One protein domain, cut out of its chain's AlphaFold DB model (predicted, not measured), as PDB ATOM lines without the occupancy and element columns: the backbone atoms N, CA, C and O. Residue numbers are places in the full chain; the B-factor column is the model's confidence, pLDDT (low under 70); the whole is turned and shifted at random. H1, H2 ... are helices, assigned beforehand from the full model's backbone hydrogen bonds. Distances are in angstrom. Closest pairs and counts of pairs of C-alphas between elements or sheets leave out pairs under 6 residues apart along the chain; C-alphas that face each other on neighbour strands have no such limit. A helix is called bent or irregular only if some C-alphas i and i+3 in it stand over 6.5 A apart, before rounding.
ATOM      1  N   VAL A 312      38.044-100.348   7.963       85.19
ATOM      2  CA  VAL A 312      39.033 -99.503   7.258       85.19
ATOM      3  C   VAL A 312      39.169 -98.099   7.862       85.19
ATOM      4  O   VAL A 312      40.037 -97.331   7.464       85.19
ATOM      5  N   GLY A 313      38.334 -97.753   8.846       85.88
ATOM      6  CA  GLY A 313      38.302 -96.425   9.461       85.88
ATOM      7  C   GLY A 313      37.325 -95.460   8.783       85.88
ATOM      8  O   GLY A 313      37.007 -95.585   7.601       85.88
ATOM      9  N   GLN A 314      36.828 -94.497   9.566       86.88
ATOM     10  CA  GLN A 314      35.783 -93.552   9.154       86.88
ATOM     11  C   GLN A 314      36.238 -92.629   8.011       86.88
ATOM     12  O   GLN A 314      35.485 -92.435   7.063       86.88
ATOM     13  N   ASP A 315      37.463 -92.106   8.074       85.62
ATOM     14  CA  ASP A 315      37.970 -91.164   7.067       85.62
ATOM     15  C   ASP A 315      38.201 -91.859   5.714       85.62
ATOM     16  O   ASP A 315      37.785 -91.361   4.669       85.62
ATOM     17  N   MET A 316      38.795 -93.058   5.740       85.81
ATOM     18  CA  MET A 316      39.090 -93.840   4.534       85.81
ATOM     19  C   MET A 316      37.813 -94.281   3.817       85.81
ATOM     20  O   MET A 316      37.705 -94.151   2.599       85.81
ATOM     21  N   ILE A 317      36.814 -94.786   4.554       88.06
ATOM     22  CA  ILE A 317      35.567 -95.224   3.916       88.06
ATOM     23  C   ILE A 317      34.774 -94.052   3.341       88.06
ATOM     24  O   ILE A 317      34.137 -94.217   2.304       88.06
ATOM     25  N   GLN A 318      34.813 -92.879   3.980       86.00
ATOM     26  CA  GLN A 318      34.157 -91.690   3.444       86.00
ATOM     27  C   GLN A 318      34.793 -91.265   2.124       86.00
ATOM     28  O   GLN A 318      34.065 -91.092   1.151       86.00
ATOM     29  N   MET A 319      36.126 -91.223   2.061       90.00
ATOM     30  CA  MET A 319      36.861 -90.952   0.824       90.00
ATOM     31  C   MET A 319      36.494 -91.952  -0.287       90.00
ATOM     32  O   MET A 319      36.065 -91.544  -1.361       90.00
ATOM     33  N   LEU A 320      36.561 -93.261  -0.017       88.94
ATOM     34  CA  LEU A 320      36.227 -94.301  -1.004       88.94
ATOM     35  C   LEU A 320      34.760 -94.248  -1.463       88.94
ATOM     36  O   LEU A 320      34.447 -94.581  -2.606       88.94
ATOM     37  N   MET A 321      33.837 -93.862  -0.580       87.38
ATOM     38  CA  MET A 321      32.426 -93.697  -0.934       87.38
ATOM     39  C   MET A 321      32.179 -92.452  -1.782       87.38
ATOM     40  O   MET A 321      31.374 -92.524  -2.708       87.38
ATOM     41  N   GLU A 322      32.847 -91.340  -1.479       86.38
ATOM     42  CA  GLU A 322      32.787 -90.120  -2.287       86.38
ATOM     43  C   GLU A 322      33.351 -90.374  -3.688       86.38
ATOM     44  O   GLU A 322      32.652 -90.141  -4.672       86.38
ATOM     45  N   GLU A 323      34.531 -90.987  -3.790       88.44
ATOM     46  CA  GLU A 323      35.137 -91.346  -5.078       88.44
ATOM     47  C   GLU A 323      34.264 -92.310  -5.892       88.44
ATOM     48  O   GLU A 323      34.142 -92.176  -7.111       88.44
ATOM     49  N   LEU A 324      33.609 -93.274  -5.239       89.94
ATOM     50  CA  LEU A 324      32.682 -94.178  -5.916       89.94
ATOM     51  C   LEU A 324      31.430 -93.453  -6.420       89.94
ATOM     52  O   LEU A 324      30.941 -93.773  -7.504       89.94
ATOM     53  N   LEU A 325      30.883 -92.514  -5.647       86.56
ATOM     54  CA  LEU A 325      29.730 -91.720  -6.071       86.56
ATOM     55  C   LEU A 325      30.081 -90.848  -7.281       86.56
ATOM     56  O   LEU A 325      29.313 -90.836  -8.245       86.56
ATOM     57  N   ASP A 326      31.257 -90.220  -7.270       86.94
ATOM     58  CA  ASP A 326      31.778 -89.448  -8.403       86.94
ATOM     59  C   ASP A 326      31.987 -90.342  -9.637       86.94
ATOM     60  O   ASP A 326      31.577 -90.000 -10.749       86.94
ATOM     61  N   ALA A 327      32.549 -91.541  -9.455       87.94
ATOM     62  CA  ALA A 327      32.722 -92.507 -10.537       87.94
ATOM     63  C   ALA A 327      31.378 -92.984 -11.118       87.94
ATOM     64  O   ALA A 327      31.234 -93.101 -12.335       87.94
ATOM     65  N   ILE A 328      30.365 -93.223 -10.272       88.00
ATOM     66  CA  ILE A 328      29.007 -93.583 -10.712       88.00
ATOM     67  C   ILE A 328      28.348 -92.422 -11.469       88.00
ATOM     68  O   ILE A 328      27.662 -92.671 -12.462       88.00
ATOM     69  N   GLU A 329      28.564 -91.169 -11.060       82.50
ATOM     70  CA  GLU A 329      28.064 -89.989 -11.783       82.50
ATOM     71  C   GLU A 329      28.609 -89.941 -13.216       82.50
ATOM     72  O   GLU A 329      27.875 -89.612 -14.148       82.50
ATOM     73  N   ASN A 330      29.863 -90.346 -13.415       85.44
ATOM     74  CA  ASN A 330      30.500 -90.346 -14.729       85.44
ATOM     75  C   ASN A 330      30.028 -91.489 -15.651       85.44
ATOM     76  O   ASN A 330      30.288 -91.450 -16.855       85.44
ATOM     77  N   ILE A 331      29.286 -92.480 -15.138       86.62
ATOM     78  CA  ILE A 331      28.683 -93.532 -15.972       86.62
ATOM     79  C   ILE A 331      27.616 -92.903 -16.893       86.62
ATOM     80  O   ILE A 331      26.818 -92.082 -16.427       86.62
ATOM     81  N   PRO A 332      27.523 -93.296 -18.177       84.12
ATOM     82  CA  PRO A 332      26.466 -92.837 -19.078       84.12
ATOM     83  C   PRO A 332      25.052 -93.073 -18.531       84.12
ATOM     84  O   PRO A 332      24.776 -94.123 -17.949       84.12
ATOM     85  N   GLU A 333      24.134 -92.132 -18.767       77.75
ATOM     86  CA  GLU A 333      22.776 -92.121 -18.188       77.75
ATOM     87  C   GLU A 333      22.009 -93.442 -18.405       77.75
ATOM     88  O   GLU A 333      21.433 -93.987 -17.465       77.75
ATOM     89  N   LEU A 334      22.117 -94.027 -19.605       79.25
ATOM     90  CA  LEU A 334      21.504 -95.310 -19.995       79.25
ATOM     91  C   LEU A 334      21.933 -96.507 -19.129       79.25
ATOM     92  O   LEU A 334      21.228 -97.519 -19.067       79.25
ATOM     93  N   HIS A 335      23.105 -96.423 -18.498       82.19
ATOM     94  CA  HIS A 335      23.692 -97.483 -17.678       82.19
ATOM     95  C   HIS A 335      23.730 -97.140 -16.191       82.19
ATOM     96  O   HIS A 335      23.710 -98.043 -15.350       82.19
ATOM     97  N   ARG A 336      23.753 -95.843 -15.876       83.31
ATOM     98  CA  ARG A 336      23.939 -95.295 -14.534       83.31
ATOM     99  C   ARG A 336      22.901 -95.807 -13.543       83.31
ATOM    100  O   ARG A 336      23.271 -96.241 -12.456       83.31
ATOM    101  N   GLU A 337      21.623 -95.813 -13.924       78.19
ATOM    102  CA  GLU A 337      20.523 -96.148 -13.009       78.19
ATOM    103  C   GLU A 337      20.598 -97.598 -12.506       78.19
ATOM    104  O   GLU A 337      20.606 -97.846 -11.298       78.19
ATOM    105  N   TYR A 338      20.698 -98.575 -13.415       84.12
ATOM    106  CA  TYR A 338      20.720 -99.977 -13.001       84.12
ATOM    107  C   TYR A 338      22.082-100.389 -12.445       84.12
ATOM    108  O   TYR A 338      22.130-101.085 -11.435       84.12
ATOM    109  N   LEU A 339      23.187 -99.963 -13.067       86.56
ATOM    110  CA  LEU A 339      24.513-100.421 -12.661       86.56
ATOM    111  C   LEU A 339      24.954 -99.761 -11.355       86.56
ATOM    112  O   LEU A 339      25.477-100.455 -10.489       86.56
ATOM    113  N   GLY A 340      24.681 -98.466 -11.168       86.00
ATOM    114  CA  GLY A 340      24.916 -97.784  -9.894       86.00
ATOM    115  C   GLY A 340      24.118 -98.424  -8.754       86.00
ATOM    116  O   GLY A 340      24.660 -98.665  -7.675       86.00
ATOM    117  N   SER A 341      22.857 -98.801  -9.009       84.19
ATOM    118  CA  SER A 341      22.040 -99.553  -8.046       84.19
ATOM    119  C   SER A 341      22.613-100.942  -7.748       84.19
ATOM    120  O   SER A 341      22.691-101.331  -6.581       84.19
ATOM    121  N   ASP A 342      23.036-101.690  -8.771       87.62
ATOM    122  CA  ASP A 342      23.603-103.036  -8.621       87.62
ATOM    123  C   ASP A 342      24.941-103.010  -7.858       87.62
ATOM    124  O   ASP A 342      25.147-103.828  -6.959       87.62
ATOM    125  N   LEU A 343      25.812-102.031  -8.139       90.12
ATOM    126  CA  LEU A 343      27.062-101.794  -7.408       90.12
ATOM    127  C   LEU A 343      26.797-101.441  -5.939       90.12
ATOM    128  O   LEU A 343      27.375-102.058  -5.044       90.12
ATOM    129  N   ALA A 344      25.878-100.515  -5.659       87.62
ATOM    130  CA  ALA A 344      25.559-100.129  -4.284       87.62
ATOM    131  C   ALA A 344      24.901-101.266  -3.485       87.62
ATOM    132  O   ALA A 344      25.240-101.481  -2.322       87.62
ATOM    133  N   LYS A 345      24.006-102.050  -4.103       88.44
ATOM    134  CA  LYS A 345      23.422-103.251  -3.478       88.44
ATOM    135  C   LYS A 345      24.470-104.325  -3.221       88.44
ATOM    136  O   LYS A 345      24.424-104.977  -2.177       88.44
ATOM    137  N   PHE A 346      25.410-104.509  -4.147       90.75
ATOM    138  CA  PHE A 346      26.535-105.419  -3.961       90.75
ATOM    139  C   PHE A 346      27.374-105.011  -2.758       90.75
ATOM    140  O   PHE A 346      27.568-105.827  -1.865       90.75
ATOM    141  N   LEU A 347      27.809-103.751  -2.697       90.25
ATOM    142  CA  LEU A 347      28.612-103.234  -1.590       90.25
ATOM    143  C   LEU A 347      27.842-103.260  -0.269       90.25
ATOM    144  O   LEU A 347      28.420-103.574   0.767       90.25
ATOM    145  N   PHE A 348      26.532-103.021  -0.278       88.44
ATOM    146  CA  PHE A 348      25.704-103.209   0.909       88.44
ATOM    147  C   PHE A 348      25.675-104.677   1.361       88.44
ATOM    148  O   PHE A 348      25.907-104.955   2.534       88.44
ATOM    149  N   THR A 349      25.464-105.623   0.445       87.00
ATOM    150  CA  THR A 349      25.451-107.062   0.771       87.00
ATOM    151  C   THR A 349      26.828-107.536   1.243       87.00
ATOM    152  O   THR A 349      26.942-108.251   2.235       87.00
ATOM    153  N   TYR A 350      27.898-107.084   0.586       86.81
ATOM    154  CA  TYR A 350      29.277-107.392   0.961       86.81
ATOM    155  C   TYR A 350      29.593-106.895   2.383       86.81
ATOM    156  O   TYR A 350      30.239-107.613   3.151       86.81
ATOM    157  N   SER A 351      29.011-105.754   2.787       85.81
ATOM    158  CA  SER A 351      29.161-105.182   4.133       85.81
ATOM    159  C   SER A 351      28.623-106.092   5.240       85.81
ATOM    160  O   SER A 351      29.076-106.018   6.378       85.81
ATOM    161  N   GLU A 352      27.670-106.977   4.929       84.12
ATOM    162  CA  GLU A 352      27.119-107.935   5.894       84.12
ATOM    163  C   GLU A 352      28.113-109.039   6.255       84.12
ATOM    164  O   GLU A 352      28.047-109.591   7.349       84.12
ATOM    165  N   THR A 353      29.064-109.312   5.362       80.62
ATOM    166  CA  THR A 353      30.157-110.270   5.577       80.62
ATOM    167  C   THR A 353      31.491-109.598   5.897       80.62
ATOM    168  O   THR A 353      32.489-110.284   6.096       80.62
ATOM    169  N   ALA A 354      31.520-108.264   5.966       66.25
ATOM    170  CA  ALA A 354      32.757-107.494   6.043       66.25
ATOM    171  C   ALA A 354      33.544-107.703   7.339       66.25
ATOM    172  O   ALA A 354      34.764-107.618   7.314       66.25
ATOM    173  N   SER A 355      32.889-108.090   8.437       68.12
ATOM    174  CA  SER A 355      33.565-108.441   9.696       68.12
ATOM    175  C   SER A 355      34.566-109.599   9.577       68.12
ATOM    176  O   SER A 355      35.344-109.816  10.498       68.12
ATOM    177  N   TYR A 356      34.520-110.365   8.481       72.38
ATOM    178  CA  TYR A 356      35.413-111.493   8.204       72.38
ATOM    179  C   TYR A 356      36.488-111.179   7.150       72.38
ATOM    180  O   TYR A 356      37.252-112.076   6.795       72.38
ATOM    181  N   HIS A 357      36.536-109.950   6.625       78.62
ATOM    182  CA  HIS A 357      37.484-109.536   5.585       78.62
ATOM    183  C   HIS A 357      38.544-108.594   6.161       78.62
ATOM    184  O   HIS A 357      38.249-107.766   7.021       78.62
ATOM    185  N   GLU A 358      39.779-108.717   5.674       84.38
ATOM    186  CA  GLU A 358      40.877-107.809   6.024       84.38
ATOM    187  C   GLU A 358      40.642-106.402   5.429       84.38
ATOM    188  O   GLU A 358      40.003-106.292   4.373       84.38
ATOM    189  N   PRO A 359      41.144-105.326   6.068       83.88
ATOM    190  CA  PRO A 359      41.000-103.955   5.574       83.88
ATOM    191  C   PRO A 359      41.457-103.782   4.122       83.88
ATOM    192  O   PRO A 359      40.711-103.220   3.319       83.88
ATOM    193  N   GLU A 360      42.602-104.362   3.738       84.69
ATOM    194  CA  GLU A 360      43.120-104.268   2.367       84.69
ATOM    195  C   GLU A 360      42.153-104.878   1.345       84.69
ATOM    196  O   GLU A 360      42.048-104.419   0.207       84.69
ATOM    197  N   LYS A 361      41.398-105.906   1.748       86.44
ATOM    198  CA  LYS A 361      40.416-106.562   0.885       86.44
ATOM    199  C   LYS A 361      39.181-105.691   0.669       86.44
ATOM    200  O   LYS A 361      38.642-105.658  -0.435       86.44
ATOM    201  N   VAL A 362      38.743-104.974   1.702       86.38
ATOM    202  CA  VAL A 362      37.643-104.005   1.593       86.38
ATOM    203  C   VAL A 362      38.049-102.845   0.682       86.38
ATOM    204  O   VAL A 362      37.289-102.494  -0.222       86.38
ATOM    205  N   GLU A 363      39.256-102.304   0.858       88.19
ATOM    206  CA  GLU A 363      39.805-101.254  -0.010       88.19
ATOM    207  C   GLU A 363      39.904-101.715  -1.468       88.19
ATOM    208  O   GLU A 363      39.465-101.007  -2.373       88.19
ATOM    209  N   LEU A 364      40.403-102.930  -1.714       88.56
ATOM    210  CA  LEU A 364      40.521-103.498  -3.059       88.56
ATOM    211  C   LEU A 364      39.160-103.645  -3.759       88.56
ATOM    212  O   LEU A 364      39.061-103.400  -4.960       88.56
ATOM    213  N   VAL A 365      38.097-103.991  -3.026       90.19
ATOM    214  CA  VAL A 365      36.736-104.069  -3.585       90.19
ATOM    215  C   VAL A 365      36.203-102.685  -3.962       90.19
ATOM    216  O   VAL A 365      35.631-102.540  -5.044       90.19
ATOM    217  N   PHE A 366      36.401-101.668  -3.116       91.31
ATOM    218  CA  PHE A 366      35.993-100.292  -3.428       91.31
ATOM    219  C   PHE A 366      36.792 -99.716  -4.601       91.31
ATOM    220  O   PHE A 366      36.193 -99.250  -5.568       91.31
ATOM    221  N   ASN A 367      38.118 -99.850  -4.583       89.94
ATOM    222  CA  ASN A 367      38.986 -99.430  -5.684       89.94
ATOM    223  C   ASN A 367      38.646-100.171  -6.984       89.94
ATOM    224  O   ASN A 367      38.590 -99.567  -8.051       89.94
ATOM    225  N   GLY A 368      38.332-101.467  -6.907       89.69
ATOM    226  CA  GLY A 368      37.839-102.244  -8.043       89.69
ATOM    227  C   GLY A 368      36.515-101.716  -8.600       89.69
ATOM    228  O   GLY A 368      36.351-101.651  -9.818       89.69
ATOM    229  N   ALA A 369      35.580-101.310  -7.737       92.31
ATOM    230  CA  ALA A 369      34.317-100.696  -8.146       92.31
ATOM    231  C   ALA A 369      34.521 -99.327  -8.810       92.31
ATOM    232  O   ALA A 369      33.913 -99.072  -9.850       92.31
ATOM    233  N   ILE A 370      35.403 -98.491  -8.256       92.31
ATOM    234  CA  ILE A 370      35.758 -97.167  -8.789       92.31
ATOM    235  C   ILE A 370      36.421 -97.307 -10.165       92.31
ATOM    236  O   ILE A 370      35.948 -96.722 -11.137       92.31
ATOM    237  N   LEU A 371      37.456 -98.148 -10.277       91.56
ATOM    238  CA  LEU A 371      38.148 -98.430 -11.542       91.56
ATOM    239  C   LEU A 371      37.181 -98.960 -12.601       91.56
ATOM    240  O   LEU A 371      37.195 -98.512 -13.747       91.56
ATOM    241  N   PHE A 372      36.311 -99.899 -12.215       93.38
ATOM    242  CA  PHE A 372      35.319-100.434 -13.130       93.38
ATOM    243  C   PHE A 372      34.347 -99.346 -13.581       93.38
ATOM    244  O   PHE A 372      34.149 -99.217 -14.780       93.38
ATOM    245  N   ALA A 373      33.783 -98.543 -12.675       90.88
ATOM    246  CA  ALA A 373      32.845 -97.469 -13.011       90.88
ATOM    247  C   ALA A 373      33.470 -96.403 -13.927       90.88
ATOM    248  O   ALA A 373      32.882 -96.072 -14.959       90.88
ATOM    249  N   ASN A 374      34.689 -95.950 -13.622       90.31
ATOM    250  CA  ASN A 374      35.425 -94.982 -14.442       90.31
ATOM    251  C   ASN A 374      35.746 -95.519 -15.846       90.31
ATOM    252  O   ASN A 374      35.758 -94.759 -16.812       90.31
ATOM    253  N   SER A 375      35.922 -96.834 -16.006       89.31
ATOM    254  CA  SER A 375      36.145 -97.433 -17.329       89.31
ATOM    255  C   SER A 375      34.937 -97.318 -18.276       89.31
ATOM    256  O   SER A 375      35.089 -97.475 -19.489       89.31
ATOM    257  N   LEU A 376      33.731 -97.048 -17.750       88.38
ATOM    258  CA  LEU A 376      32.465 -97.098 -18.499       88.38
ATOM    259  C   LEU A 376      32.059 -95.773 -19.148       88.38
ATOM    260  O   LEU A 376      31.034 -95.736 -19.829       88.38
ATOM    261  N   ILE A 377      32.831 -94.703 -18.953       81.88
ATOM    262  CA  ILE A 377      32.513 -93.345 -19.431       81.88
ATOM    263  C   ILE A 377      32.204 -93.335 -20.941       81.88
ATOM    264  O   ILE A 377      31.294 -92.647 -21.398       81.88
ATOM    265  N   GLU A 378      32.898 -94.169 -21.720       73.50
ATOM    266  CA  GLU A 378      32.768 -94.251 -23.180       73.50
ATOM    267  C   GLU A 378      31.690 -95.240 -23.678       73.50
ATOM    268  O   GLU A 378      31.686 -95.598 -24.856       73.50
ATOM    269  N   LEU A 379      30.792 -95.734 -22.815       76.94
ATOM    270  CA  LEU A 379      29.733 -96.695 -23.190       76.94
ATOM    271  C   LEU A 379      28.368 -96.053 -23.475       76.94
ATOM    272  O   LEU A 379      27.370 -96.757 -23.600       76.94
ATOM    273  N   GLY A 380      28.292 -94.723 -23.571       69.19
ATOM    274  CA  GLY A 380      27.022 -94.014 -23.786       69.19
ATOM    275  C   GLY A 380      26.356 -94.293 -25.134       69.19
ATOM    276  O   GLY A 380      25.210 -93.913 -25.345       69.19
ATOM    277  N   ASP A 381      27.061 -94.970 -26.037       67.44
ATOM    278  CA  ASP A 381      26.586 -95.392 -27.346       67.44
ATOM    279  C   ASP A 381      25.714 -96.654 -27.309       67.44
ATOM    280  O   ASP A 381      25.082 -96.955 -28.322       67.44
ATOM    281  N   LEU A 382      25.661 -97.392 -26.191       69.38
ATOM    282  CA  LEU A 382      24.986 -98.689 -26.086       69.38
ATOM    283  C   LEU A 382      23.839 -98.688 -25.079       69.38
ATOM    284  O   LEU A 382      23.907 -98.092 -24.012       69.38
ATOM    285  N   ASN A 383      22.778 -99.437 -25.378       78.50
ATOM    286  CA  ASN A 383      21.749 -99.745 -24.386       78.50
ATOM    287  C   ASN A 383      22.080-101.033 -23.601       78.50
ATOM    288  O   ASN A 383      22.948-101.828 -23.974       78.50
ATOM    289  N   LYS A 384      21.358-101.275 -22.497       82.12
ATOM    290  CA  LYS A 384      21.569-102.437 -21.607       82.12
ATOM    291  C   LYS A 384      21.539-103.788 -22.338       82.12
ATOM    292  O   LYS A 384      22.290-104.696 -21.988       82.12
ATOM    293  N   ALA A 385      20.659-103.957 -23.324       76.25
ATOM    294  CA  ALA A 385      20.525-105.221 -24.042       76.25
ATOM    295  C   ALA A 385      21.709-105.459 -24.992       76.25
ATOM    296  O   ALA A 385      22.238-106.570 -25.044       76.25
ATOM    297  N   GLU A 386      22.143-104.415 -25.700       74.81
ATOM    298  CA  GLU A 386      23.283-104.461 -26.619       74.81
ATOM    299  C   GLU A 386      24.580-104.804 -25.882       74.81
ATOM    300  O   GLU A 386      25.285-105.737 -26.275       74.81
ATOM    301  N   ILE A 387      24.859-104.124 -24.767       81.88
ATOM    302  CA  ILE A 387      26.093-104.355 -24.012       81.88
ATOM    303  C   ILE A 387      26.126-105.730 -23.339       81.88
ATOM    304  O   ILE A 387      27.161-106.398 -23.332       81.88
ATOM    305  N   ASN A 388      24.984-106.222 -22.852       83.06
ATOM    306  CA  ASN A 388      24.893-107.578 -22.313       83.06
ATOM    307  C   ASN A 388      25.142-108.630 -23.405       83.06
ATOM    308  O   ASN A 388      25.884-109.585 -23.180       83.06
ATOM    309  N   GLN A 389      24.583-108.451 -24.609       75.19
ATOM    310  CA  GLN A 389      24.847-109.355 -25.735       75.19
ATOM    311  C   GLN A 389      26.314-109.326 -26.173       75.19
ATOM    312  O   GLN A 389      26.878-110.381 -26.473       75.19
ATOM    313  N   PHE A 390      26.941-108.149 -26.177       78.56
ATOM    314  CA  PHE A 390      28.371-108.005 -26.437       78.56
ATOM    315  C   PHE A 390      29.211-108.789 -25.414       78.56
ATOM    316  O   PHE A 390      30.032-109.623 -25.800       78.56
ATOM    317  N   ILE A 391      28.940-108.629 -24.115       80.44
ATOM    318  CA  ILE A 391      29.643-109.346 -23.036       80.44
ATOM    319  C   ILE A 391      29.433-110.865 -23.128       80.44
ATOM    320  O   ILE A 391      30.392-111.629 -22.974       80.44
ATOM    321  N   ILE A 392      28.214-111.326 -23.430       80.56
ATOM    322  CA  ILE A 392      27.912-112.756 -23.624       80.56
ATOM    323  C   ILE A 392      28.767-113.332 -24.751       80.56
ATOM    324  O   ILE A 392      29.421-114.362 -24.567       80.56
ATOM    325  N   LYS A 393      28.811-112.659 -25.906       71.88
ATOM    326  CA  LYS A 393      29.618-113.103 -27.050       71.88
ATOM    327  C   LYS A 393      31.110-113.088 -26.714       71.88
ATOM    328  O   LYS A 393      31.789-114.097 -26.904       71.88
ATOM    329  N   ARG A 394      31.614-111.987 -26.149       73.12
ATOM    330  CA  ARG A 394      33.037-111.802 -25.817       73.12
ATOM    331  C   ARG A 394      33.544-112.799 -24.776       73.12
ATOM    332  O   ARG A 394      34.688-113.243 -24.869       73.12
ATOM    333  N   SER A 395      32.704-113.165 -23.810       75.19
ATOM    334  CA  SER A 395      33.036-114.107 -22.735       75.19
ATOM    335  C   SER A 395      32.780-115.577 -23.086       75.19
ATOM    336  O   SER A 395      33.039-116.444 -22.251       75.19
ATOM    337  N   LYS A 396      32.262-115.881 -24.288       73.44
ATOM    338  CA  LYS A 396      31.754-117.217 -24.660       73.44
ATOM    339  C   LYS A 396      30.726-117.732 -23.641       73.44
ATOM    340  O   LYS A 396      30.801-118.863 -23.171       73.44
ATOM    341  N   SER A 397      29.776-116.870 -23.279       77.62
ATOM    342  CA  SER A 397      28.692-117.110 -22.312       77.62
ATOM    343  C   SER A 397      29.113-117.328 -20.851       77.62
ATOM    344  O   SER A 397      28.261-117.677 -20.031       77.62
ATOM    345  N   LYS A 398      30.384-117.093 -20.489       79.31
ATOM    346  CA  LYS A 398      30.844-117.152 -19.085       79.31
ATOM    347  C   LYS A 398      30.279-116.014 -18.236       79.31
ATOM    348  O   LYS A 398      30.090-116.181 -17.038       79.31
ATOM    349  N   VAL A 399      30.018-114.870 -18.859       87.00
ATOM    350  CA  VAL A 399      29.533-113.646 -18.224       87.00
ATOM    351  C   VAL A 399      28.325-113.146 -19.013       87.00
ATOM    352  O   VAL A 399      28.353-113.164 -20.244       87.00
ATOM    353  N   ARG A 400      27.248-112.737 -18.328       84.75
ATOM    354  CA  ARG A 400      25.962-112.427 -18.983       84.75
ATOM    355  C   ARG A 400      25.558-110.958 -18.954       84.75
ATOM    356  O   ARG A 400      24.669-110.564 -19.705       84.75
ATOM    357  N   SER A 401      26.196-110.158 -18.110       89.50
ATOM    358  CA  SER A 401      25.871-108.747 -17.934       89.50
ATOM    359  C   SER A 401      27.095-107.917 -17.552       89.50
ATOM    360  O   SER A 401      28.119-108.471 -17.151       89.50
ATOM    361  N   LEU A 402      26.975-106.587 -17.632       89.50
ATOM    362  CA  LEU A 402      27.970-105.647 -17.087       89.50
ATOM    363  C   LEU A 402      28.294-105.930 -15.615       89.50
ATOM    364  O   LEU A 402      29.451-105.886 -15.212       89.50
ATOM    365  N   PHE A 403      27.282-106.272 -14.821       92.31
ATOM    366  CA  PHE A 403      27.470-106.556 -13.405       92.31
ATOM    367  C   PHE A 403      28.137-107.920 -13.156       92.31
ATOM    368  O   PHE A 403      28.974-108.052 -12.265       92.31
ATOM    369  N   ASP A 404      27.844-108.934 -13.977       91.62
ATOM    370  CA  ASP A 404      28.592-110.198 -13.926       91.62
ATOM    371  C   ASP A 404      30.055-109.997 -14.350       91.62
ATOM    372  O   ASP A 404      30.946-110.661 -13.820       91.62
ATOM    373  N   LEU A 405      30.311-109.080 -15.294       92.19
ATOM    374  CA  LEU A 405      31.665-108.734 -15.724       92.19
ATOM    375  C   LEU A 405      32.431-108.059 -14.592       92.19
ATOM    376  O   LEU A 405      33.562-108.449 -14.330       92.19
ATOM    377  N   TYR A 406      31.795-107.123 -13.886       94.31
ATOM    378  CA  TYR A 406      32.342-106.518 -12.675       94.31
ATOM    379  C   TYR A 406      32.722-107.575 -11.627       94.31
ATOM    380  O   TYR A 406      33.835-107.564 -11.112       94.31
ATOM    381  N   LYS A 407      31.851-108.555 -11.356       92.81
ATOM    382  CA  LYS A 407      32.179-109.646 -10.420       92.81
ATOM    383  C   LYS A 407      33.382-110.468 -10.881       92.81
ATOM    384  O   LYS A 407      34.234-110.810 -10.070       92.81
ATOM    385  N   ALA A 408      33.456-110.790 -12.172       90.88
ATOM    386  CA  ALA A 408      34.602-111.505 -12.731       90.88
ATOM    387  C   ALA A 408      35.892-110.665 -12.668       90.88
ATOM    388  O   ALA A 408      36.968-111.216 -12.436       90.88
ATOM    389  N   PHE A 409      35.776-109.348 -12.848       93.44
ATOM    390  CA  PHE A 409      36.874-108.394 -12.728       93.44
ATOM    391  C   PHE A 409      37.404-108.334 -11.292       93.44
ATOM    392  O   PHE A 409      38.609-108.470 -11.100       93.44
ATOM    393  N   LEU A 410      36.522-108.256 -10.288       91.62
ATOM    394  CA  LEU A 410      36.909-108.296  -8.872       91.62
ATOM    395  C   LEU A 410      37.757-109.531  -8.530       91.62
ATOM    396  O   LEU A 410      38.806-109.416  -7.907       91.62
ATOM    397  N   VAL A 411      37.352-110.713  -9.006       89.00
ATOM    398  CA  VAL A 411      38.114-111.960  -8.796       89.00
ATOM    399  C   VAL A 411      39.508-111.897  -9.437       89.00
ATOM    400  O   VAL A 411      40.444-112.543  -8.972       89.00
ATOM    401  N   LYS A 412      39.668-111.144 -10.529       86.81
ATOM    402  CA  LYS A 412      40.948-111.009 -11.233       86.81
ATOM    403  C   LYS A 412      41.888-110.012 -10.570       86.81
ATOM    404  O   LYS A 412      43.072-110.329 -10.457       86.81
ATOM    405  N   ILE A 413      41.373-108.885 -10.084       88.06
ATOM    406  CA  ILE A 413      42.198-107.882  -9.397       88.06
ATOM    407  C   ILE A 413      42.739-108.378  -8.054       88.06
ATOM    408  O   ILE A 413      43.839-107.986  -7.681       88.06
ATOM    409  N   GLU A 414      42.047-109.316  -7.392       82.81
ATOM    410  CA  GLU A 414      42.579-110.027  -6.215       82.81
ATOM    411  C   GLU A 414      43.872-110.805  -6.535       82.81
ATOM    412  O   GLU A 414      44.696-111.034  -5.654       82.81
ATOM    413  N   ILE A 415      44.073-111.210  -7.794       83.06
ATOM    414  CA  ILE A 415      45.269-111.939  -8.244       83.06
ATOM    415  C   ILE A 415      46.329-110.966  -8.771       83.06
ATOM    416  O   ILE A 415      47.522-111.146  -8.530       83.06
ATOM    417  N   ARG A 416      45.914-109.973  -9.567       80.06
ATOM    418  CA  ARG A 416      46.808-109.006 -10.213       80.06
ATOM    419  C   ARG A 416      46.028-107.765 -10.635       80.06
ATOM    420  O   ARG A 416      45.019-107.905 -11.306       80.06
ATOM    421  N   MET A 417      46.552-106.571 -10.365       79.00
ATOM    422  CA  MET A 417      45.956-105.316 -10.842       79.00
ATOM    423  C   MET A 417      46.056-105.144 -12.374       79.00
ATOM    424  O   MET A 417      46.952-105.727 -13.009       79.00
ATOM    425  N   PRO A 418      45.170-104.337 -12.993       74.62
ATOM    426  CA  PRO A 418      45.344-103.873 -14.365       74.62
ATOM    427  C   PRO A 418      46.698-103.178 -14.547       74.62
ATOM    428  O   PRO A 418      47.262-102.626 -13.608       74.62
ATOM    429  N   LEU A 419      47.241-103.237 -15.763       72.00
ATOM    430  CA  LEU A 419      48.527-102.600 -16.070       72.00
ATOM    431  C   LEU A 419      48.416-101.071 -16.126       72.00
ATOM    432  O   LEU A 419      49.364-100.389 -15.750       72.00
ATOM    433  N   SER A 420      47.281-100.557 -16.609       72.19
ATOM    434  CA  SER A 420      46.986 -99.126 -16.632       72.19
ATOM    435  C   SER A 420      46.411 -98.687 -15.280       72.19
ATOM    436  O   SER A 420      45.550 -99.401 -14.755       72.19
ATOM    437  N   PRO A 421      46.842 -97.536 -14.727       72.19
ATOM    438  CA  PRO A 421      46.227 -96.957 -13.532       72.19
ATOM    439  C   PRO A 421      44.778 -96.518 -13.784       72.19
ATOM    440  O   PRO A 421      43.951 -96.661 -12.893       72.19
ATOM    441  N   ASP A 422      44.461 -96.094 -15.012       78.75
ATOM    442  CA  ASP A 422      43.124 -95.682 -15.447       78.75
ATOM    443  C   ASP A 422      42.688 -96.542 -16.647       78.75
ATOM    444  O   ASP A 422      42.822 -96.126 -17.805       78.75
ATOM    445  N   PRO A 423      42.252 -97.795 -16.419       79.06
ATOM    446  CA  PRO A 423      41.933 -98.709 -17.501       79.06
ATOM    447  C   PRO A 423      40.617 -98.337 -18.187       79.06
ATOM    448  O   PRO A 423      39.587 -98.142 -17.542       79.06
ATOM    449  N   ASN A 424      40.624 -98.310 -19.520       84.44
ATOM    450  CA  ASN A 424      39.388 -98.197 -20.300       84.44
ATOM    451  C   ASN A 424      38.608 -99.531 -20.312       84.44
ATOM    452  O   ASN A 424      39.103-100.580 -19.885       84.44
ATOM    453  N   PHE A 425      37.376 -99.514 -20.827       84.81
ATOM    454  CA  PHE A 425      36.517-100.703 -20.844       84.81
ATOM    455  C   PHE A 425      37.130-101.912 -21.579       84.81
ATOM    456  O   PHE A 425      36.960-103.055 -21.146       84.81
ATOM    457  N   ASP A 426      37.869-101.689 -22.668       77.31
ATOM    458  CA  ASP A 426      38.507-102.769 -23.429       77.31
ATOM    459  C   ASP A 426      39.671-103.400 -22.647       77.31
ATOM    460  O   ASP A 426      39.834-104.624 -22.641       77.31
ATOM    461  N   GLU A 427      40.433-102.595 -21.906       75.69
ATOM    462  CA  GLU A 427      41.476-103.066 -20.994       75.69
ATOM    463  C   GLU A 427      40.890-103.890 -19.844       75.69
ATOM    464  O   GLU A 427      41.418-104.962 -19.535       75.69
ATOM    465  N   ILE A 428      39.753-103.468 -19.275       85.06
ATOM    466  CA  ILE A 428      39.003-104.251 -18.281       85.06
ATOM    467  C   ILE A 428      38.572-105.600 -18.869       85.06
ATOM    468  O   ILE A 428      38.740-106.639 -18.223       85.06
ATOM    469  N   LEU A 429      38.067-105.632 -20.105       81.62
ATOM    470  CA  LEU A 429      37.679-106.876 -20.776       81.62
ATOM    471  C   LEU A 429      38.869-107.805 -21.010       81.62
ATOM    472  O   LEU A 429      38.756-109.005 -20.764       81.62
ATOM    473  N   ILE A 430      40.002-107.280 -21.479       78.12
ATOM    474  CA  ILE A 430      41.215-108.070 -21.730       78.12
ATOM    475  C   ILE A 430      41.791-108.595 -20.417       78.12
ATOM    476  O   ILE A 430      42.156-109.768 -20.338       78.12
ATOM    477  N   HIS A 431      41.847-107.757 -19.385       81.06
ATOM    478  CA  HIS A 431      42.312-108.148 -18.061       81.06
ATOM    479  C   HIS A 431      41.439-109.265 -17.470       81.06
ATOM    480  O   HIS A 431      41.944-110.274 -16.970       81.06
ATOM    481  N   THR A 432      40.119-109.115 -17.591       84.12
ATOM    482  CA  THR A 432      39.148-110.023 -16.976       84.12
ATOM    483  C   THR A 432      39.002-111.335 -17.744       84.12
ATOM    484  O   THR A 432      39.051-112.424 -17.166       84.12
TER     485      THR A 432
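Overview. This is residues 312 to 432 of the 952 residues of an uncharacterized protein of marine sediment metagenome (UniProt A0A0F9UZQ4). Three long helices, H1, H2 and H3, run side by side as a loose up-and-down bundle, and H5 packs at a slant on H2 and H3, on the side away from H1. H4 and H6 both pack on H5, toward the end of the bundle where H1 turns back into H2. The printed part has 121 residues with six named helices, H1 to H6 in chain order, and no named strand; the class is all helix. The whole is compact, with a radius of gyration of the C-alphas of 14.0 A and spans of 40 by 29 by 27 A.

Arrangement. Start at H2, residues 333 to 352, the longest helix by residues; it is irregular, with C-alphas 334 and 337 7.1 A apart. H1, residues 314 to 329, forms a helical hairpin with it, opposite ways at a shallow tilt of 24 degrees. They only just touch, with 3 pairs of C-alphas within 8 A, between residues 328 to 329 and 336 to 340 alone; the closest C-alphas, of Ile 328 and Gly 340, are 5.9 A apart. H3, residues 359 to 374, touches H1, the same way at a shallow tilt of 18 degrees, closest at C-alphas 324 and 370, 5.2 A. H3 is close to but not clearly touching H2, closest at C-alphas 343 and 369, 7.4 A. The hub is H5, residues 402 to 413, touching four helices. It touches H2 at C-alphas 339 and 403, 6.9 A, and H3 at C-alphas 368 and 410, 6.2 A. H4, residues 384 to 394, touches H5 at C-alphas 388 and 402, 6.4 A, a steep tilt of 45 degrees. H6, residues 425 to 432, touches H5 at C-alphas 409 and 432, 5.1 A. H1 is apart from H4, H5 and H6. Every O i to N i+4 pair is within hydrogen-bond range in H1, H3, H4, H5 and H6; in H2, 13 of 16 are.

Along the chain. Find C-alpha 333 at (22.776, -92.121, -18.188); from there H2 runs 29.1 A to C-alpha 352. H1 begins at C-alpha 314, (35.783, -93.552, 9.154), and, like H3, is 22.6 A long. H5 measures 16.3 A, H4 15.4 A and H6 10.4 A, ending at C-alpha 432, (39.148, -110.023, -16.976).

Size, cuts and confidence. Look at Gln 314 and Lys 393 for the two C-alphas farthest apart, 41.6 A. The printed part has no cut. The link H1 to H2 is tight, and the link H5 to H6, 11 residues, is long. The mean pLDDT of the printed part is 83.7; residues 354 to 355 and 380 to 382 are under 70.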